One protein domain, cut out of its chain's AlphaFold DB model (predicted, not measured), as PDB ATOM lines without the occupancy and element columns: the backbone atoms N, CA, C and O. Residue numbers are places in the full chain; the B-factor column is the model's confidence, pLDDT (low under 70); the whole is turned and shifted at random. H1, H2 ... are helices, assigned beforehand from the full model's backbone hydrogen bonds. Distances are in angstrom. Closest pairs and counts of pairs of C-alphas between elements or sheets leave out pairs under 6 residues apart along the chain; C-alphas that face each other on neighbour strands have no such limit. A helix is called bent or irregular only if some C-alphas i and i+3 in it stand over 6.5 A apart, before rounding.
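AT A GLANCE: This is residues 2 to 126 of the 322 residues of an uncharacterized protein of Absidia glauca (UniProt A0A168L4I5). Two long helices, H4 and H1, run side by side in opposite ways along the longest axis, and a hairpin of two shorter helices, H2 and H3, packs on the stretch where H1 ends and H4 begins. Together they make a loose up-and-down bundle, each helix running against the one before it; at the other end residues 2 to 10 of H1 and 118 to 126 of H4 stick out past the rest. The printed part has 125 residues with four named helices, in the order H1 H2 H3 H4, and no named strand; its class is all helix. It is loose, with a radius of gyration of the C-alphas of 17.6 A, and spans 59 by 28 by 26 A.

HOW THE PARTS SIT: The longest helix, H4, residues 92 to 126, has a kink of 44 degrees near residue 103. It is neither bent nor irregular, but only just: C-alphas 99 and 102 are 6.4 A apart. It touches H1, residues 2 to 34, the closest C-alphas being those of Lys 34 and Leu 94, 5.0 A apart. These two run opposite ways at a shallow tilt of 34.9 degrees, only just short of steep. H1 has a kink of 26 degrees near residue 23, and with residues 27 to 32 alone it touches residues 52 to 56 of H2, residues 45 to 63. Their closest C-alphas, of Ile 31 and Arg 52, are 6.3 A apart, and this hairpin has a tilt of 36 degrees, only just steep. H2, with residues 58 to 63 alone, forms another hairpin with H3, residues 68 to 83, at a shallow tilt of 21 degrees; the closest C-alphas, of Met 62 and Tyr 71, are 5.2 A apart. H3 and H4, also a hairpin, only just touch, with 3 pairs of C-alphas within 8 A. H1 and H3 are apart, as are H2 and H4. Each O i to N i+4 pair is within hydrogen-bond range in H1, H2 and H3; in H4 26 of 31 are.

IN THESE COORDINATES: H4 measures 46.5 A from first to last C-alpha and ends at C-alpha 126 (191.859, 173.015, 135.870). H1 measures 46.0 A and begins at C-alpha 2 (194.376, 190.744, 146.702). H2 measures 27.1 A, beginning at C-alpha 45 (238.839, 166.840, 152.223), and H3 measures 22.4 A.

THE WHOLE: The C-alphas farthest apart, of Pro 2 and Gly 40, are 60.9 A apart. The printed part has no cut. The link from H2 to H3 is tight; those from H1 to H2 and from H3 to H4 are short. Residues 36 to 37 pair with residues 89 to 90, antiparallel. The mean pLDDT of the printed part is 75.8, and residues 2 to 23 and 106 to 126 are under 70.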
ATOM      1  N   PRO A   2     192.942 190.594 146.368       35.06
ATOM      2  CA  PRO A   2     194.376 190.744 146.702       35.06
ATOM      3  C   PRO A   2     195.136 189.411 146.795       35.06
ATOM      4  O   PRO A   2     196.212 189.257 146.218       35.06
ATOM      5  N   LYS A   3     194.486 188.404 147.395       34.41
ATOM      6  CA  LYS A   3     195.013 187.043 147.576       34.41
ATOM      7  C   LYS A   3     195.374 186.328 146.264       34.41
ATOM      8  O   LYS A   3     196.197 185.430 146.279       34.41
ATOM      9  N   LEU A   4     194.814 186.731 145.114       31.86
ATOM     10  CA  LEU A   4     195.082 186.101 143.806       31.86
ATOM     11  C   LEU A   4     196.406 186.576 143.170       31.86
ATOM     12  O   LEU A   4     197.050 185.829 142.433       31.86
ATOM     13  N   LEU A   5     196.839 187.802 143.482       35.62
ATOM     14  CA  LEU A   5     198.142 188.349 143.076       35.62
ATOM     15  C   LEU A   5     199.267 187.855 143.999       35.62
ATOM     16  O   LEU A   5     200.358 187.548 143.515       35.62
ATOM     17  N   GLU A   6     198.985 187.693 145.294       38.94
ATOM     18  CA  GLU A   6     199.871 186.993 146.239       38.94
ATOM     19  C   GLU A   6     199.985 185.498 145.912       38.94
ATOM     20  O   GLU A   6     201.088 184.964 145.887       38.94
ATOM     21  N   PHE A   7     198.886 184.851 145.512       38.22
ATOM     22  CA  PHE A   7     198.857 183.484 144.977       38.22
ATOM     23  C   PHE A   7     199.725 183.322 143.722       38.22
ATOM     24  O   PHE A   7     200.503 182.373 143.612       38.22
ATOM     25  N   GLY A   8     199.651 184.281 142.791       40.12
ATOM     26  CA  GLY A   8     200.517 184.318 141.616       40.12
ATOM     27  C   GLY A   8     201.999 184.407 141.988       40.12
ATOM     28  O   GLY A   8     202.810 183.689 141.401       40.12
ATOM     29  N   ARG A   9     202.353 185.228 142.986       45.41
ATOM     30  CA  ARG A   9     203.724 185.324 143.516       45.41
ATOM     31  C   ARG A   9     204.155 184.042 144.225       45.41
ATOM     32  O   ARG A   9     205.206 183.515 143.890       45.41
ATOM     33  N   CYS A  10     203.313 183.457 145.069       46.75
ATOM     34  CA  CYS A  10     203.653 182.241 145.799       46.75
ATOM     35  C   CYS A  10     203.845 181.024 144.885       46.75
ATOM     36  O   CYS A  10     204.771 180.248 145.084       46.75
ATOM     37  N   LEU A  11     203.035 180.871 143.832       47.06
ATOM     38  CA  LEU A  11     203.264 179.847 142.804       47.06
ATOM     39  C   LEU A  11     204.514 180.139 141.965       47.06
ATOM     40  O   LEU A  11     205.153 179.210 141.476       47.06
ATOM     41  N   VAL A  12     204.873 181.413 141.747       50.12
ATOM     42  CA  VAL A  12     206.169 181.766 141.135       50.12
ATOM     43  C   VAL A  12     207.297 181.321 142.056       50.12
ATOM     44  O   VAL A  12     208.243 180.708 141.574       50.12
ATOM     45  N   ASP A  13     207.179 181.567 143.352       52.09
ATOM     46  CA  ASP A  13     208.222 181.271 144.327       52.09
ATOM     47  C   ASP A  13     208.342 179.766 144.607       52.09
ATOM     48  O   ASP A  13     209.454 179.251 144.681       52.09
ATOM     49  N   LEU A  14     207.234 179.018 144.591       50.25
ATOM     50  CA  LEU A  14     207.225 177.555 144.660       50.25
ATOM     51  C   LEU A  14     207.830 176.925 143.392       50.25
ATOM     52  O   LEU A  14     208.658 176.019 143.471       50.25
ATOM     53  N   CYS A  15     207.491 177.428 142.198       52.75
ATOM     54  CA  CYS A  15     208.134 176.976 140.959       52.75
ATOM     55  C   CYS A  15     209.624 177.345 140.926       52.75
ATOM     56  O   CYS A  15     210.441 176.523 140.514       52.75
ATOM     57  N   ARG A  16     209.999 178.545 141.389       55.47
ATOM     58  CA  ARG A  16     211.402 178.945 141.578       55.47
ATOM     59  C   ARG A  16     212.104 178.022 142.567       55.47
ATOM     60  O   ARG A  16     213.250 177.677 142.319       55.47
ATOM     61  N   PHE A  17     211.425 177.578 143.621       55.72
ATOM     62  CA  PHE A  17     211.943 176.638 144.612       55.72
ATOM     63  C   PHE A  17     212.174 175.232 144.035       55.72
ATOM     64  O   PHE A  17     213.235 174.644 144.232       55.72
ATOM     65  N   PHE A  18     211.245 174.692 143.245       52.50
ATOM     66  CA  PHE A  18     211.450 173.391 142.593       52.50
ATOM     67  C   PHE A  18     212.514 173.449 141.488       52.50
ATOM     68  O   PHE A  18     213.356 172.550 141.379       52.50
ATOM     69  N   LEU A  19     212.532 174.529 140.700       56.50
ATOM     70  CA  LEU A  19     213.569 174.772 139.696       56.50
ATOM     71  C   LEU A  19     214.934 175.003 140.351       56.50
ATOM     72  O   LEU A  19     215.941 174.513 139.832       56.50
ATOM     73  N   SER A  20     214.985 175.678 141.502       62.38
ATOM     74  CA  SER A  20     216.216 175.851 142.265       62.38
ATOM     75  C   SER A  20     216.673 174.520 142.849       62.38
ATOM     76  O   SER A  20     217.834 174.190 142.681       62.38
ATOM     77  N   LEU A  21     215.799 173.668 143.393       61.78
ATOM     78  CA  LEU A  21     216.169 172.334 143.890       61.78
ATOM     79  C   LEU A  21     216.768 171.423 142.807       61.78
ATOM     80  O   LEU A  21     217.811 170.795 143.031       61.78
ATOM     81  N   ALA A  22     216.145 171.355 141.628       65.44
ATOM     82  CA  ALA A  22     216.665 170.571 140.505       65.44
ATOM     83  C   ALA A  22     217.999 171.140 139.991       65.44
ATOM     84  O   ALA A  22     218.966 170.393 139.790       65.44
ATOM     85  N   SER A  23     218.084 172.469 139.864       68.00
ATOM     86  CA  SER A  23     219.313 173.168 139.477       68.00
ATOM     87  C   SER A  23     220.423 172.947 140.502       68.00
ATOM     88  O   SER A  23     221.538 172.617 140.121       68.00
ATOM     89  N   LEU A  24     220.116 173.009 141.799       74.31
ATOM     90  CA  LEU A  24     221.056 172.832 142.904       74.31
ATOM     91  C   LEU A  24     221.647 171.426 142.938       74.31
ATOM     92  O   LEU A  24     222.851 171.277 143.148       74.31
ATOM     93  N   LYS A  25     220.839 170.384 142.701       77.94
ATOM     94  CA  LYS A  25     221.351 169.008 142.588       77.94
ATOM     95  C   LYS A  25     222.335 168.885 141.422       77.94
ATOM     96  O   LYS A  25     223.429 168.344 141.593       77.94
ATOM     97  N   ASN A  26     221.974 169.420 140.257       81.25
ATOM     98  CA  ASN A  26     222.828 169.361 139.076       81.25
ATOM     99  C   ASN A  26     224.103 170.204 139.249       81.25
ATOM    100  O   ASN A  26     225.194 169.797 138.856       81.25
ATOM    101  N   TRP A  27     223.992 171.353 139.901       86.06
ATOM    102  CA  TRP A  27     225.109 172.223 140.239       86.06
ATOM    103  C   TRP A  27     226.078 171.572 141.206       86.06
ATOM    104  O   TRP A  27     227.261 171.522 140.905       86.06
ATOM    105  N   LYS A  28     225.603 170.983 142.309       87.69
ATOM    106  CA  LYS A  28     226.470 170.241 143.237       87.69
ATOM    107  C   LYS A  28     227.233 169.126 142.523       87.69
ATOM    108  O   LYS A  28     228.430 168.965 142.753       87.69
ATOM    109  N   LYS A  29     226.568 168.398 141.618       90.94
ATOM    110  CA  LYS A  29     227.211 167.377 140.779       90.94
ATOM    111  C   LYS A  29     228.294 167.983 139.877       90.94
ATOM    112  O   LYS A  29     229.414 167.481 139.863       90.94
ATOM    113  N   ASN A  30     227.983 169.062 139.159       92.00
ATOM    114  CA  ASN A  30     228.932 169.708 138.250       92.00
ATOM    115  C   ASN A  30     230.099 170.364 138.990       92.00
ATOM    116  O   ASN A  30     231.231 170.170 138.578       92.00
ATOM    117  N   ILE A  31     229.863 171.037 140.116       93.38
ATOM    118  CA  ILE A  31     230.915 171.562 140.994       93.38
ATOM    119  C   ILE A  31     231.828 170.416 141.445       93.38
ATOM    120  O   ILE A  31     233.042 170.512 141.325       93.38
ATOM    121  N   ALA A  32     231.269 169.293 141.907       93.38
ATOM    122  CA  ALA A  32     232.080 168.159 142.341       93.38
ATOM    123  C   ALA A  32     232.925 167.545 141.210       93.38
ATOM    124  O   ALA A  32     234.024 167.058 141.471       93.38
ATOM    125  N   MET A  33     232.420 167.557 139.975       94.69
ATOM    126  CA  MET A  33     233.105 167.000 138.808       94.69
ATOM    127  C   MET A  33     234.104 167.958 138.157       94.69
ATOM    128  O   MET A  33     235.116 167.493 137.646       94.69
ATOM    129  N   LYS A  34     233.796 169.255 138.123       95.06
ATOM    130  CA  LYS A  34     234.482 170.262 137.302       95.06
ATOM    131  C   LYS A  34     235.348 171.224 138.119       95.06
ATOM    132  O   LYS A  34     236.217 171.853 137.539       95.06
ATOM    133  N   LEU A  35     235.151 171.316 139.439       96.31
ATOM    134  CA  LEU A  35     236.063 172.018 140.347       96.31
ATOM    135  C   LEU A  35     237.022 171.011 140.987       96.31
ATOM    136  O   LEU A  35     236.633 170.225 141.869       96.31
ATOM    137  N   LYS A  36     238.271 171.025 140.521       96.75
ATOM    138  CA  LYS A  36     239.311 170.067 140.904       96.75
ATOM    139  C   LYS A  36     240.497 170.779 141.544       96.75
ATOM    140  O   LYS A  36     240.694 171.976 141.377       96.75
ATOM    141  N   VAL A  37     241.278 170.024 142.305       96.62
ATOM    142  CA  VAL A  37     242.600 170.467 142.759       96.62
ATOM    143  C   VAL A  37     243.577 170.252 141.603       96.62
ATOM    144  O   VAL A  37     243.480 169.225 140.925       96.62
ATOM    145  N   GLN A  38     244.493 171.192 141.384       97.31
ATOM    146  CA  GLN A  38     245.525 171.072 140.358       97.31
ATOM    147  C   GLN A  38     246.384 169.811 140.572       97.31
ATOM    148  O   GLN A  38     246.664 169.434 141.720       97.31
ATOM    149  N   PRO A  39     246.833 169.140 139.495       96.44
ATOM    150  CA  PRO A  39     247.719 167.988 139.605       96.44
ATOM    151  C   PRO A  39     248.982 168.319 140.411       96.44
ATOM    152  O   PRO A  39     249.644 169.322 140.174       96.44
ATOM    153  N   GLY A  40     249.329 167.461 141.373       96.19
ATOM    154  CA  GLY A  40     250.504 167.645 142.235       96.19
ATOM    155  C   GLY A  40     250.251 168.459 143.508       96.19
ATOM    156  O   GLY A  40     251.028 168.339 144.456       96.19
ATOM    157  N   VAL A  41     249.138 169.192 143.602       96.56
ATOM    158  CA  VAL A  41     248.751 169.914 144.820       96.56
ATOM    159  C   VAL A  41     247.924 169.001 145.729       96.56
ATOM    160  O   VAL A  41     246.971 168.348 145.301       96.56
ATOM    161  N   ARG A  42     248.282 168.929 147.016       96.44
ATOM    162  CA  ARG A  42     247.521 168.172 148.022       96.44
ATOM    163  C   ARG A  42     246.644 169.119 148.829       96.44
ATOM    164  O   ARG A  42     247.148 170.052 149.440       96.44
ATOM    165  N   ARG A  43     245.342 168.834 148.879       96.69
ATOM    166  CA  ARG A  43     244.372 169.531 149.734       96.69
ATOM    167  C   ARG A  43     243.593 168.536 150.573       96.69
ATOM    168  O   ARG A  43     243.314 167.416 150.141       96.69
ATOM    169  N   SER A  44     243.247 168.947 151.782       97.62
ATOM    170  CA  SER A  44     242.410 168.154 152.670       97.62
ATOM    171  C   SER A  44     240.982 168.049 152.130       97.62
ATOM    172  O   SER A  44     240.489 168.901 151.387       97.62
ATOM    173  N   ARG A  45     240.261 167.006 152.556       95.75
ATOM    174  CA  ARG A  45     238.839 166.840 152.223       95.75
ATOM    175  C   ARG A  45     237.997 168.038 152.677       95.75
ATOM    176  O   ARG A  45     237.029 168.390 152.000       95.75
ATOM    177  N   THR A  46     238.354 168.644 153.806       96.06
ATOM    178  CA  THR A  46     237.661 169.807 154.371       96.06
ATOM    179  C   THR A  46     237.851 171.040 153.493       96.06
ATOM    180  O   THR A  46     236.859 171.672 153.152       96.06
ATOM    181  N   GLU A  47     239.075 171.325 153.035       96.94
ATOM    182  CA  GLU A  47     239.342 172.430 152.098       96.94
ATOM    183  C   GLU A  47     238.609 172.239 150.766       96.94
ATOM    184  O   GLU A  47     237.967 173.164 150.277       96.94
ATOM    185  N   ILE A  48     238.638 171.022 150.207       96.38
ATOM    186  CA  ILE A  48     237.918 170.703 148.963       96.38
ATOM    187  C   ILE A  48     236.416 170.927 149.135       96.38
ATOM    188  O   ILE A  48     235.768 171.494 148.258       96.38
ATOM    189  N   THR A  49     235.852 170.492 150.262       93.38
ATOM    190  CA  THR A  49     234.428 170.696 150.549       93.38
ATOM    191  C   THR A  49     234.120 172.186 150.701       93.38
ATOM    192  O   THR A  49     233.219 172.675 150.030       93.38
ATOM    193  N   GLY A  50     234.925 172.924 151.469       93.44
ATOM    194  CA  GLY A  50     234.751 174.363 151.666       93.44
ATOM    195  C   GLY A  50     234.836 175.167 150.365       93.44
ATOM    196  O   GLY A  50     233.991 176.027 150.126       93.44
ATOM    197  N   ARG A  51     235.785 174.852 149.470       96.56
ATOM    198  CA  ARG A  51     235.887 175.524 148.160       96.56
ATOM    199  C   ARG A  51     234.668 175.237 147.281       96.56
ATOM    200  O   ARG A  51     234.182 176.136 146.601       96.56
ATOM    201  N   ARG A  52     234.141 174.008 147.314       95.38
ATOM    202  CA  ARG A  52     232.918 173.628 146.582       95.38
ATOM    203  C   ARG A  52     231.668 174.306 147.141       95.38
ATOM    204  O   ARG A  52     230.824 174.740 146.361       95.38
ATOM    205  N   ASP A  53     231.564 174.424 148.459       90.94
ATOM    206  CA  ASP A  53     230.460 175.133 149.108       90.94
ATOM    207  C   ASP A  53     230.510 176.631 148.774       90.94
ATOM    208  O   ASP A  53     229.486 177.219 148.427       90.94
ATOM    209  N   LEU A  54     231.704 177.232 148.756       94.56
ATOM    210  CA  LEU A  54     231.892 178.618 148.324       94.56
ATOM    211  C   LEU A  54     231.513 178.826 146.848       94.56
ATOM    212  O   LEU A  54     230.835 179.802 146.523       94.56
ATOM    213  N   ALA A  55     231.873 177.885 145.966       94.12
ATOM    214  CA  ALA A  55     231.446 177.899 144.565       94.12
ATOM    215  C   ALA A  55     229.914 177.927 144.452       94.12
ATOM    216  O   ALA A  55     229.350 178.737 143.718       94.12
ATOM    217  N   LEU A  56     229.235 177.079 145.232       89.06
ATOM    218  CA  LEU A  56     227.778 177.015 145.263       89.06
ATOM    219  C   LEU A  56     227.156 178.326 145.758       89.06
ATOM    220  O   LEU A  56     226.177 178.782 145.174       89.06
ATOM    221  N   VAL A  57     227.727 178.948 146.794       88.69
ATOM    222  CA  VAL A  57     227.274 180.250 147.310       88.69
ATOM    223  C   VAL A  57     227.397 181.336 146.242       88.69
ATOM    224  O   VAL A  57     226.443 182.084 146.027       88.69
ATOM    225  N   ASN A  58     228.524 181.408 145.530       90.62
ATOM    226  CA  ASN A  58     228.686 182.370 144.435       90.62
ATOM    227  C   ASN A  58     227.674 182.116 143.310       90.62
ATOM    228  O   ASN A  58     227.052 183.051 142.813       90.62
ATOM    229  N   MET A  59     227.407 180.850 142.986       86.94
ATOM    230  CA  MET A  59     226.380 180.486 142.010       86.94
ATOM    231  C   MET A  59     224.959 180.862 142.451       86.94
ATOM    232  O   MET A  59     224.167 181.337 141.638       86.94
ATOM    233  N   MET A  60     224.631 180.715 143.737       82.31
ATOM    234  CA  MET A  60     223.345 181.155 144.288       82.31
ATOM    235  C   MET A  60     223.179 182.678 144.241       82.31
ATOM    236  O   MET A  60     222.085 183.145 143.934       82.31
ATOM    237  N   LYS A  61     224.241 183.458 144.499       83.56
ATOM    238  CA  LYS A  61     224.193 184.927 144.381       83.56
ATOM    239  C   LYS A  61     223.786 185.368 142.978       83.56
ATOM    240  O   LYS A  61     222.960 186.263 142.853       83.56
ATOM    241  N   MET A  62     224.312 184.706 141.946       85.12
ATOM    242  CA  MET A  62     223.917 184.968 140.560       85.12
ATOM    243  C   MET A  62     222.436 184.653 140.330       85.12
ATOM    244  O   MET A  62     221.714 185.465 139.774       85.12
ATOM    245  N   LEU A  63     221.945 183.498 140.789       76.44
ATOM    246  CA  LEU A  63     220.531 183.131 140.620       76.44
ATOM    247  C   LEU A  63     219.554 184.063 141.339       76.44
ATOM    248  O   LEU A  63     218.445 184.267 140.853       76.44
ATOM    249  N   ASN A  64     219.959 184.581 142.495       74.69
ATOM    250  CA  ASN A  64     219.138 185.463 143.315       74.69
ATOM    251  C   ASN A  64     219.258 186.938 142.906       74.69
ATOM    252  O   ASN A  64     218.651 187.790 143.553       74.69
ATOM    253  N   ALA A  65     220.032 187.250 141.863       75.56
ATOM    254  CA  ALA A  65     220.129 188.599 141.336       75.56
ATOM    255  C   ALA A  65     218.748 189.072 140.834       75.56
ATOM    256  O   ALA A  65     218.127 188.385 140.016       75.56
ATOM    257  N   PRO A  66     218.235 190.215 141.327       72.44
ATOM    258  CA  PRO A  66     216.880 190.659 141.011       72.44
ATOM    259  C   PRO A  66     216.773 191.265 139.607       72.44
ATOM    260  O   PRO A  66     215.683 191.291 139.034       72.44
ATOM    261  N   THR A  67     217.892 191.735 139.050       79.56
ATOM    262  CA  THR A  67     217.981 192.338 137.718       79.56
ATOM    263  C   THR A  67     219.058 191.660 136.868       79.56
ATOM    264  O   THR A  67     219.881 190.894 137.375       79.56
ATOM    265  N   GLN A  68     219.045 191.930 135.559       78.19
ATOM    266  CA  GLN A  68     220.083 191.440 134.650       78.19
ATOM    267  C   GLN A  68     221.445 192.079 134.958       78.19
ATOM    268  O   GLN A  68     222.441 191.366 135.004       78.19
ATOM    269  N   ASP A  69     221.477 193.377 135.266       81.19
ATOM    270  CA  ASP A  69     222.715 194.082 135.620       81.19
ATOM    271  C   ASP A  69     223.334 193.507 136.905       81.19
ATOM    272  O   ASP A  69     224.541 193.267 136.969       81.19
ATOM    273  N   ASP A  70     222.504 193.196 137.909       76.06
ATOM    274  CA  ASP A  70     222.960 192.515 139.125       76.06
ATOM    275  C   ASP A  70     223.484 191.107 138.817       76.06
ATOM    276  O   ASP A  70     224.474 190.672 139.407       76.06
ATOM    277  N   TYR A  71     222.837 190.382 137.898       86.25
ATOM    278  CA  TYR A  71     223.290 189.058 137.477       86.25
ATOM    279  C   TYR A  71     224.674 189.147 136.837       86.25
ATOM    280  O   TYR A  71     225.563 188.392 137.224       86.25
ATOM    281  N   ASP A  72     224.867 190.081 135.906       84.56
ATOM    282  CA  ASP A  72     226.126 190.271 135.189       84.56
ATOM    283  C   ASP A  72     227.242 190.707 136.149       84.56
ATOM    284  O   ASP A  72     228.343 190.156 136.109       84.56
ATOM    285  N   ALA A  73     226.944 191.595 137.104       91.38
ATOM    286  CA  ALA A  73     227.878 191.963 138.166       91.38
ATOM    287  C   ALA A  73     228.283 190.751 139.027       91.38
ATOM    288  O   ALA A  73     229.472 190.518 139.265       91.38
ATOM    289  N   LYS A  74     227.318 189.923 139.454       89.81
ATOM    290  CA  LYS A  74     227.602 188.689 140.209       89.81
ATOM    291  C   LYS A  74     228.300 187.621 139.375       89.81
ATOM    292  O   LYS A  74     229.074 186.838 139.928       89.81
ATOM    293  N   TYR A  75     228.075 187.599 138.067       91.75
ATOM    294  CA  TYR A  75     228.783 186.718 137.151       91.75
ATOM    295  C   TYR A  75     230.254 187.113 137.022       91.75
ATOM    296  O   TYR A  75     231.120 186.247 137.127       91.75
ATOM    297  N   LEU A  76     230.555 188.408 136.902       95.06
ATOM    298  CA  LEU A  76     231.931 188.914 136.906       95.06
ATOM    299  C   LEU A  76     232.650 188.602 138.227       95.06
ATOM    300  O   LEU A  76     233.794 188.151 138.206       95.06
ATOM    301  N   GLU A  77     231.973 188.754 139.374       96.44
ATOM    302  CA  GLU A  77     232.503 188.325 140.680       96.44
ATOM    303  C   GLU A  77     232.828 186.820 140.692       96.44
ATOM    304  O   GLU A  77     233.887 186.409 141.171       96.44
ATOM    305  N   PHE A  78     231.944 185.983 140.139       95.19
ATOM    306  CA  PHE A  78     232.166 184.541 140.034       95.19
ATOM    307  C   PHE A  78     233.318 184.188 139.081       95.19
ATOM    308  O   PHE A  78     234.120 183.312 139.402       95.19
ATOM    309  N   GLN A  79     233.441 184.875 137.942       95.88
ATOM    310  CA  GLN A  79     234.558 184.701 137.011       95.88
ATOM    311  C   GLN A  79     235.893 185.053 137.664       95.88
ATOM    312  O   GLN A  79     236.831 184.258 137.591       95.88
ATOM    313  N   ALA A  80     235.961 186.195 138.354       96.81
ATOM    314  CA  ALA A  80     237.144 186.601 139.104       96.81
ATOM    315  C   ALA A  80     237.499 185.566 140.185       96.81
ATOM    316  O   ALA A  80     238.652 185.163 140.296       96.81
ATOM    317  N   TRP A  81     236.504 185.056 140.919       96.88
ATOM    318  CA  TRP A  81     236.698 183.992 141.908       96.88
ATOM    319  C   TRP A  81     237.200 182.674 141.297       96.88
ATOM    320  O   TRP A  81     238.031 181.992 141.895       96.88
ATOM    321  N   CYS A  82     236.723 182.295 140.107       95.44
ATOM    322  CA  CYS A  82     237.238 181.125 139.395       95.44
ATOM    323  C   CYS A  82     238.702 181.323 138.989       95.44
ATOM    324  O   CYS A  82     239.470 180.367 139.009       95.44
ATOM    325  N   GLN A  83     239.091 182.543 138.623       95.00
ATOM    326  CA  GLN A  83     240.464 182.878 138.245       95.00
ATOM    327  C   GLN A  83     241.388 183.085 139.454       95.00
ATOM    328  O   GLN A  83     242.609 183.064 139.308       95.00
ATOM    329  N   GLU A  84     240.824 183.244 140.647       93.19
ATOM    330  CA  GLU A  84     241.573 183.287 141.892       93.19
ATOM    331  C   GLU A  84     242.176 181.908 142.201       93.19
ATOM    332  O   GLU A  84     241.471 180.894 142.218       93.19
ATOM    333  N   ASP A  85     243.478 181.881 142.501       89.38
ATOM    334  CA  ASP A  85     244.197 180.682 142.955       89.38
ATOM    335  C   ASP A  85     244.201 179.530 141.922       89.38
ATOM    336  O   ASP A  85     244.027 178.356 142.257       89.38
ATOM    337  N   GLN A  86     244.433 179.869 140.644       93.88
ATOM    338  CA  GLN A  86     244.595 178.898 139.546       93.88
ATOM    339  C   GLN A  86     245.757 177.918 139.756       93.88
ATOM    340  O   GLN A  86     245.751 176.827 139.185       93.88
ATOM    341  N   GLU A  87     246.740 178.287 140.580       94.12
ATOM    342  CA  GLU A  87     247.856 177.419 140.970       94.12
ATOM    343  C   GLU A  87     247.391 176.249 141.852       94.12
ATOM    344  O   GLU A  87     247.965 175.162 141.799       94.12
ATOM    345  N   THR A  88     246.323 176.442 142.634       96.12
ATOM    346  CA  THR A  88     245.754 175.404 143.502       96.12
ATOM    347  C   THR A  88     244.538 174.723 142.883       96.12
ATOM    348  O   THR A  88     244.372 173.508 143.039       96.12
ATOM    349  N   TRP A  89     243.653 175.483 142.238       97.12
ATOM    350  CA  TRP A  89     242.344 175.007 141.796       97.12
ATOM    351  C   TRP A  89     242.201 175.084 140.282       97.12
ATOM    352  O   TRP A  89     242.425 176.123 139.670       97.12
ATOM    353  N   ASP A  90     241.742 173.985 139.692       96.81
ATOM    354  CA  ASP A  90     241.253 173.957 138.321       96.81
ATOM    355  C   ASP A  90     239.733 174.159 138.334       96.81
ATOM    356  O   ASP A  90     238.952 173.275 138.709       96.81
ATOM    357  N   SER A  91     239.334 175.377 137.988       96.31
ATOM    358  CA  SER A  91     237.955 175.857 137.870       96.31
ATOM    359  C   SER A  91     237.557 176.109 136.407       96.31
ATOM    360  O   SER A  91     236.421 176.515 136.147       96.31
ATOM    361  N   GLY A  92     238.459 175.863 135.445       94.88
ATOM    362  CA  GLY A  92     238.249 176.198 134.035       94.88
ATOM    363  C   GLY A  92     237.051 175.459 133.447       94.88
ATOM    364  O   GLY A  92     236.161 176.071 132.857       94.88
ATOM    365  N   ASP A  93     236.955 174.156 133.714       94.25
ATOM    366  CA  ASP A  93     235.817 173.329 133.302       94.25
ATOM    367  C   ASP A  93     234.488 173.808 133.908       94.25
ATOM    368  O   ASP A  93     233.430 173.677 133.281       94.25
ATOM    369  N   LEU A  94     234.519 174.340 135.138       94.06
ATOM    370  CA  LEU A  94     233.331 174.866 135.812       94.06
ATOM    371  C   LEU A  94     232.852 176.156 135.139       94.06
ATOM    372  O   LEU A  94     231.646 176.325 134.951       94.06
ATOM    373  N   LEU A  95     233.784 177.020 134.736       94.19
ATOM    374  CA  LEU A  95     233.475 178.241 133.999       94.19
ATOM    375  C   LEU A  95     232.918 177.928 132.606       94.19
ATOM    376  O   LEU A  95     231.844 178.407 132.251       94.19
ATOM    377  N   VAL A  96     233.561 177.013 131.872       93.44
ATOM    378  CA  VAL A  96     233.089 176.545 130.555       93.44
ATOM    379  C   VAL A  96     231.686 175.944 130.644       93.44
ATOM    380  O   VAL A  96     230.851 176.187 129.771       93.44
ATOM    381  N   TYR A  97     231.401 175.169 131.695       91.25
ATOM    382  CA  TYR A  97     230.051 174.670 131.951       91.25
ATOM    383  C   TYR A  97     229.051 175.811 132.115       91.25
ATOM    384  O   TYR A  97     227.960 175.736 131.551       91.25
ATOM    385  N   PHE A  98     229.403 176.857 132.864       86.25
ATOM    386  CA  PHE A  98     228.512 177.994 133.048       86.25
ATOM    387  C   PHE A  98     228.223 178.709 131.731       86.25
ATOM    388  O   PHE A  98     227.057 178.824 131.357       86.25
ATOM    389  N   ASP A  99     229.275 179.081 131.002       86.25
ATOM    390  CA  ASP A  99     229.175 179.826 129.746       86.25
ATOM    391  C   ASP A  99     228.429 179.057 128.654       86.25
ATOM    392  O   ASP A  99     227.570 179.604 127.966       86.25
ATOM    393  N   ARG A 100     228.764 177.774 128.463       86.62
ATOM    394  CA  ARG A 100     228.316 177.015 127.284       86.62
ATOM    395  C   ARG A 100     227.120 176.122 127.547       86.62
ATOM    396  O   ARG A 100     226.290 175.933 126.663       86.62
ATOM    397  N   GLU A 101     227.044 175.522 128.731       85.06
ATOM    398  CA  GLU A 101     226.006 174.539 129.028       85.06
ATOM    399  C   GLU A 101     224.879 175.129 129.869       85.06
ATOM    400  O   GLU A 101     223.708 174.878 129.582       85.06
ATOM    401  N   TYR A 102     225.208 175.868 130.929       80.56
ATOM    402  CA  TYR A 102     224.211 176.344 131.875       80.56
ATOM    403  C   TYR A 102     223.376 177.476 131.293       80.56
ATOM    404  O   TYR A 102     222.167 177.412 131.450       80.56
ATOM    405  N   VAL A 103     223.959 178.456 130.594       72.31
ATOM    406  CA  VAL A 103     223.182 179.549 129.972       72.31
ATOM    407  C   VAL A 103     222.138 178.994 128.995       72.31
ATOM    408  O   VAL A 103     220.950 179.275 129.137       72.31
ATOM    409  N   ALA A 104     222.541 178.090 128.096       73.00
ATOM    410  CA  ALA A 104     221.617 177.431 127.171       73.00
ATOM    411  C   ALA A 104     220.533 176.611 127.903       73.00
ATOM    412  O   ALA A 104     219.359 176.613 127.523       73.00
ATOM    413  N   LYS A 105     220.908 175.920 128.990       70.88
ATOM    414  CA  LYS A 105     219.967 175.167 129.830       70.88
ATOM    415  C   LYS A 105     219.075 176.077 130.676       70.88
ATOM    416  O   LYS A 105     217.947 175.689 130.931       70.88
ATOM    417  N   LYS A 106     219.525 177.263 131.088       66.69
ATOM    418  CA  LYS A 106     218.768 178.243 131.880       66.69
ATOM    419  C   LYS A 106     217.573 178.735 131.081       66.69
ATOM    420  O   LYS A 106     216.468 178.723 131.610       66.69
ATOM    421  N   ASP A 107     217.765 179.070 129.808       63.03
ATOM    422  CA  ASP A 107     216.664 179.474 128.930       63.03
ATOM    423  C   ASP A 107     215.697 178.322 128.667       63.03
ATOM    424  O   ASP A 107     214.477 178.500 128.735       63.03
ATOM    425  N   LEU A 108     216.225 177.111 128.452       59.19
ATOM    426  CA  LEU A 108     215.405 175.910 128.334       59.19
ATOM    427  C   LEU A 108     214.620 175.636 129.623       59.19
ATOM    428  O   LEU A 108     213.437 175.341 129.547       59.19
ATOM    429  N   TRP A 109     215.222 175.761 130.804       54.44
ATOM    430  CA  TRP A 109     214.572 175.521 132.095       54.44
ATOM    431  C   TRP A 109     213.598 176.632 132.472       54.44
ATOM    432  O   TRP A 109     212.557 176.344 133.054       54.44
ATOM    433  N   ALA A 110     213.869 177.878 132.092       52.56
ATOM    434  CA  ALA A 110     212.915 178.972 132.205       52.56
ATOM    435  C   ALA A 110     211.708 178.735 131.285       52.56
ATOM    436  O   ALA A 110     210.566 178.932 131.699       52.56
ATOM    437  N   ASN A 111     211.934 178.252 130.059       52.44
ATOM    438  CA  ASN A 111     210.871 177.898 129.119       52.44
ATOM    439  C   ASN A 111     210.084 176.657 129.548       52.44
ATOM    440  O   ASN A 111     208.858 176.692 129.525       52.44
ATOM    441  N   VAL A 112     210.752 175.595 129.994       46.12
ATOM    442  CA  VAL A 112     210.121 174.387 130.543       46.12
ATOM    443  C   VAL A 112     209.378 174.730 131.828       46.12
ATOM    444  O   VAL A 112     208.266 174.264 132.007       46.12
ATOM    445  N   GLY A 113     209.913 175.601 132.684       46.50
ATOM    446  CA  GLY A 113     209.218 176.108 133.864       46.50
ATOM    447  C   GLY A 113     207.947 176.883 133.511       46.50
ATOM    448  O   GLY A 113     206.919 176.669 134.144       46.50
ATOM    449  N   ARG A 114     207.983 177.721 132.465       49.03
ATOM    450  CA  ARG A 114     206.799 178.417 131.922       49.03
ATOM    451  C   ARG A 114     205.776 177.443 131.328       49.03
ATOM    452  O   ARG A 114     204.601 177.521 131.662       49.03
ATOM    453  N   GLN A 115     206.218 176.490 130.510       49.41
ATOM    454  CA  GLN A 115     205.344 175.494 129.882       49.41
ATOM    455  C   GLN A 115     204.762 174.506 130.897       49.41
ATOM    456  O   GLN A 115     203.587 174.176 130.814       49.41
ATOM    457  N   TYR A 116     205.551 174.052 131.869       46.72
ATOM    458  CA  TYR A 116     205.110 173.163 132.938       46.72
ATOM    459  C   TYR A 116     204.175 173.892 133.903       46.72
ATOM    460  O   TYR A 116     203.167 173.320 134.294       46.72
ATOM    461  N   ARG A 117     204.432 175.171 134.216       46.66
ATOM    462  CA  ARG A 117     203.476 176.048 134.914       46.66
ATOM    463  C   ARG A 117     202.139 176.076 134.181       46.66
ATOM    464  O   ARG A 117     201.119 175.784 134.794       46.66
ATOM    465  N   ASP A 118     202.149 176.384 132.887       46.19
ATOM    466  CA  ASP A 118     200.922 176.506 132.101       46.19
ATOM    467  C   ASP A 118     200.211 175.159 131.935       46.19
ATOM    468  O   ASP A 118     198.983 175.106 131.956       46.19
ATOM    469  N   ARG A 119     200.968 174.064 131.812       46.34
ATOM    470  CA  ARG A 119     200.449 172.710 131.617       46.34
ATOM    471  C   ARG A 119     199.941 172.075 132.909       46.34
ATOM    472  O   ARG A 119     198.835 171.563 132.899       46.34
ATOM    473  N   CYS A 120     200.666 172.139 134.026       43.81
ATOM    474  CA  CYS A 120     200.168 171.630 135.310       43.81
ATOM    475  C   CYS A 120     198.955 172.424 135.801       43.81
ATOM    476  O   CYS A 120     197.985 171.799 136.226       43.81
ATOM    477  N   LEU A 121     198.950 173.763 135.677       44.97
ATOM    478  CA  LEU A 121     197.744 174.542 135.988       44.97
ATOM    479  C   LEU A 121     196.561 174.108 135.110       44.97
ATOM    480  O   LEU A 121     195.463 173.934 135.630       44.97
ATOM    481  N   LYS A 122     196.766 173.937 133.794       46.34
ATOM    482  CA  LYS A 122     195.679 173.648 132.842       46.34
ATOM    483  C   LYS A 122     195.210 172.193 132.818       46.34
ATOM    484  O   LYS A 122     194.009 171.962 132.779       46.34
ATOM    485  N   GLU A 123     196.120 171.226 132.793       44.66
ATOM    486  CA  GLU A 123     195.805 169.805 132.584       44.66
ATOM    487  C   GLU A 123     195.533 169.057 133.888       44.66
ATOM    488  O   GLU A 123     194.642 168.222 133.920       44.66
ATOM    489  N   VAL A 124     196.265 169.348 134.968       42.84
ATOM    490  CA  VAL A 124     196.126 168.588 136.224       42.84
ATOM    491  C   VAL A 124     195.133 169.262 137.161       42.84
ATOM    492  O   VAL A 124     194.260 168.591 137.706       42.84
ATOM    493  N   TYR A 125     195.216 170.586 137.309       38.41
ATOM    494  CA  TYR A 125     194.393 171.324 138.270       38.41
ATOM    495  C   TYR A 125     193.080 171.849 137.672       38.41
ATOM    496  O   TYR A 125     192.031 171.639 138.266       38.41
ATOM    497  N   LEU A 126     193.083 172.463 136.481       41.66
ATOM    498  CA  LEU A 126     191.859 173.015 135.870       41.66
ATOM    499  C   LEU A 126     190.926 171.963 135.236       41.66
ATOM    500  O   LEU A 126     189.732 172.225 135.097       41.66
TER     501      LEU A 126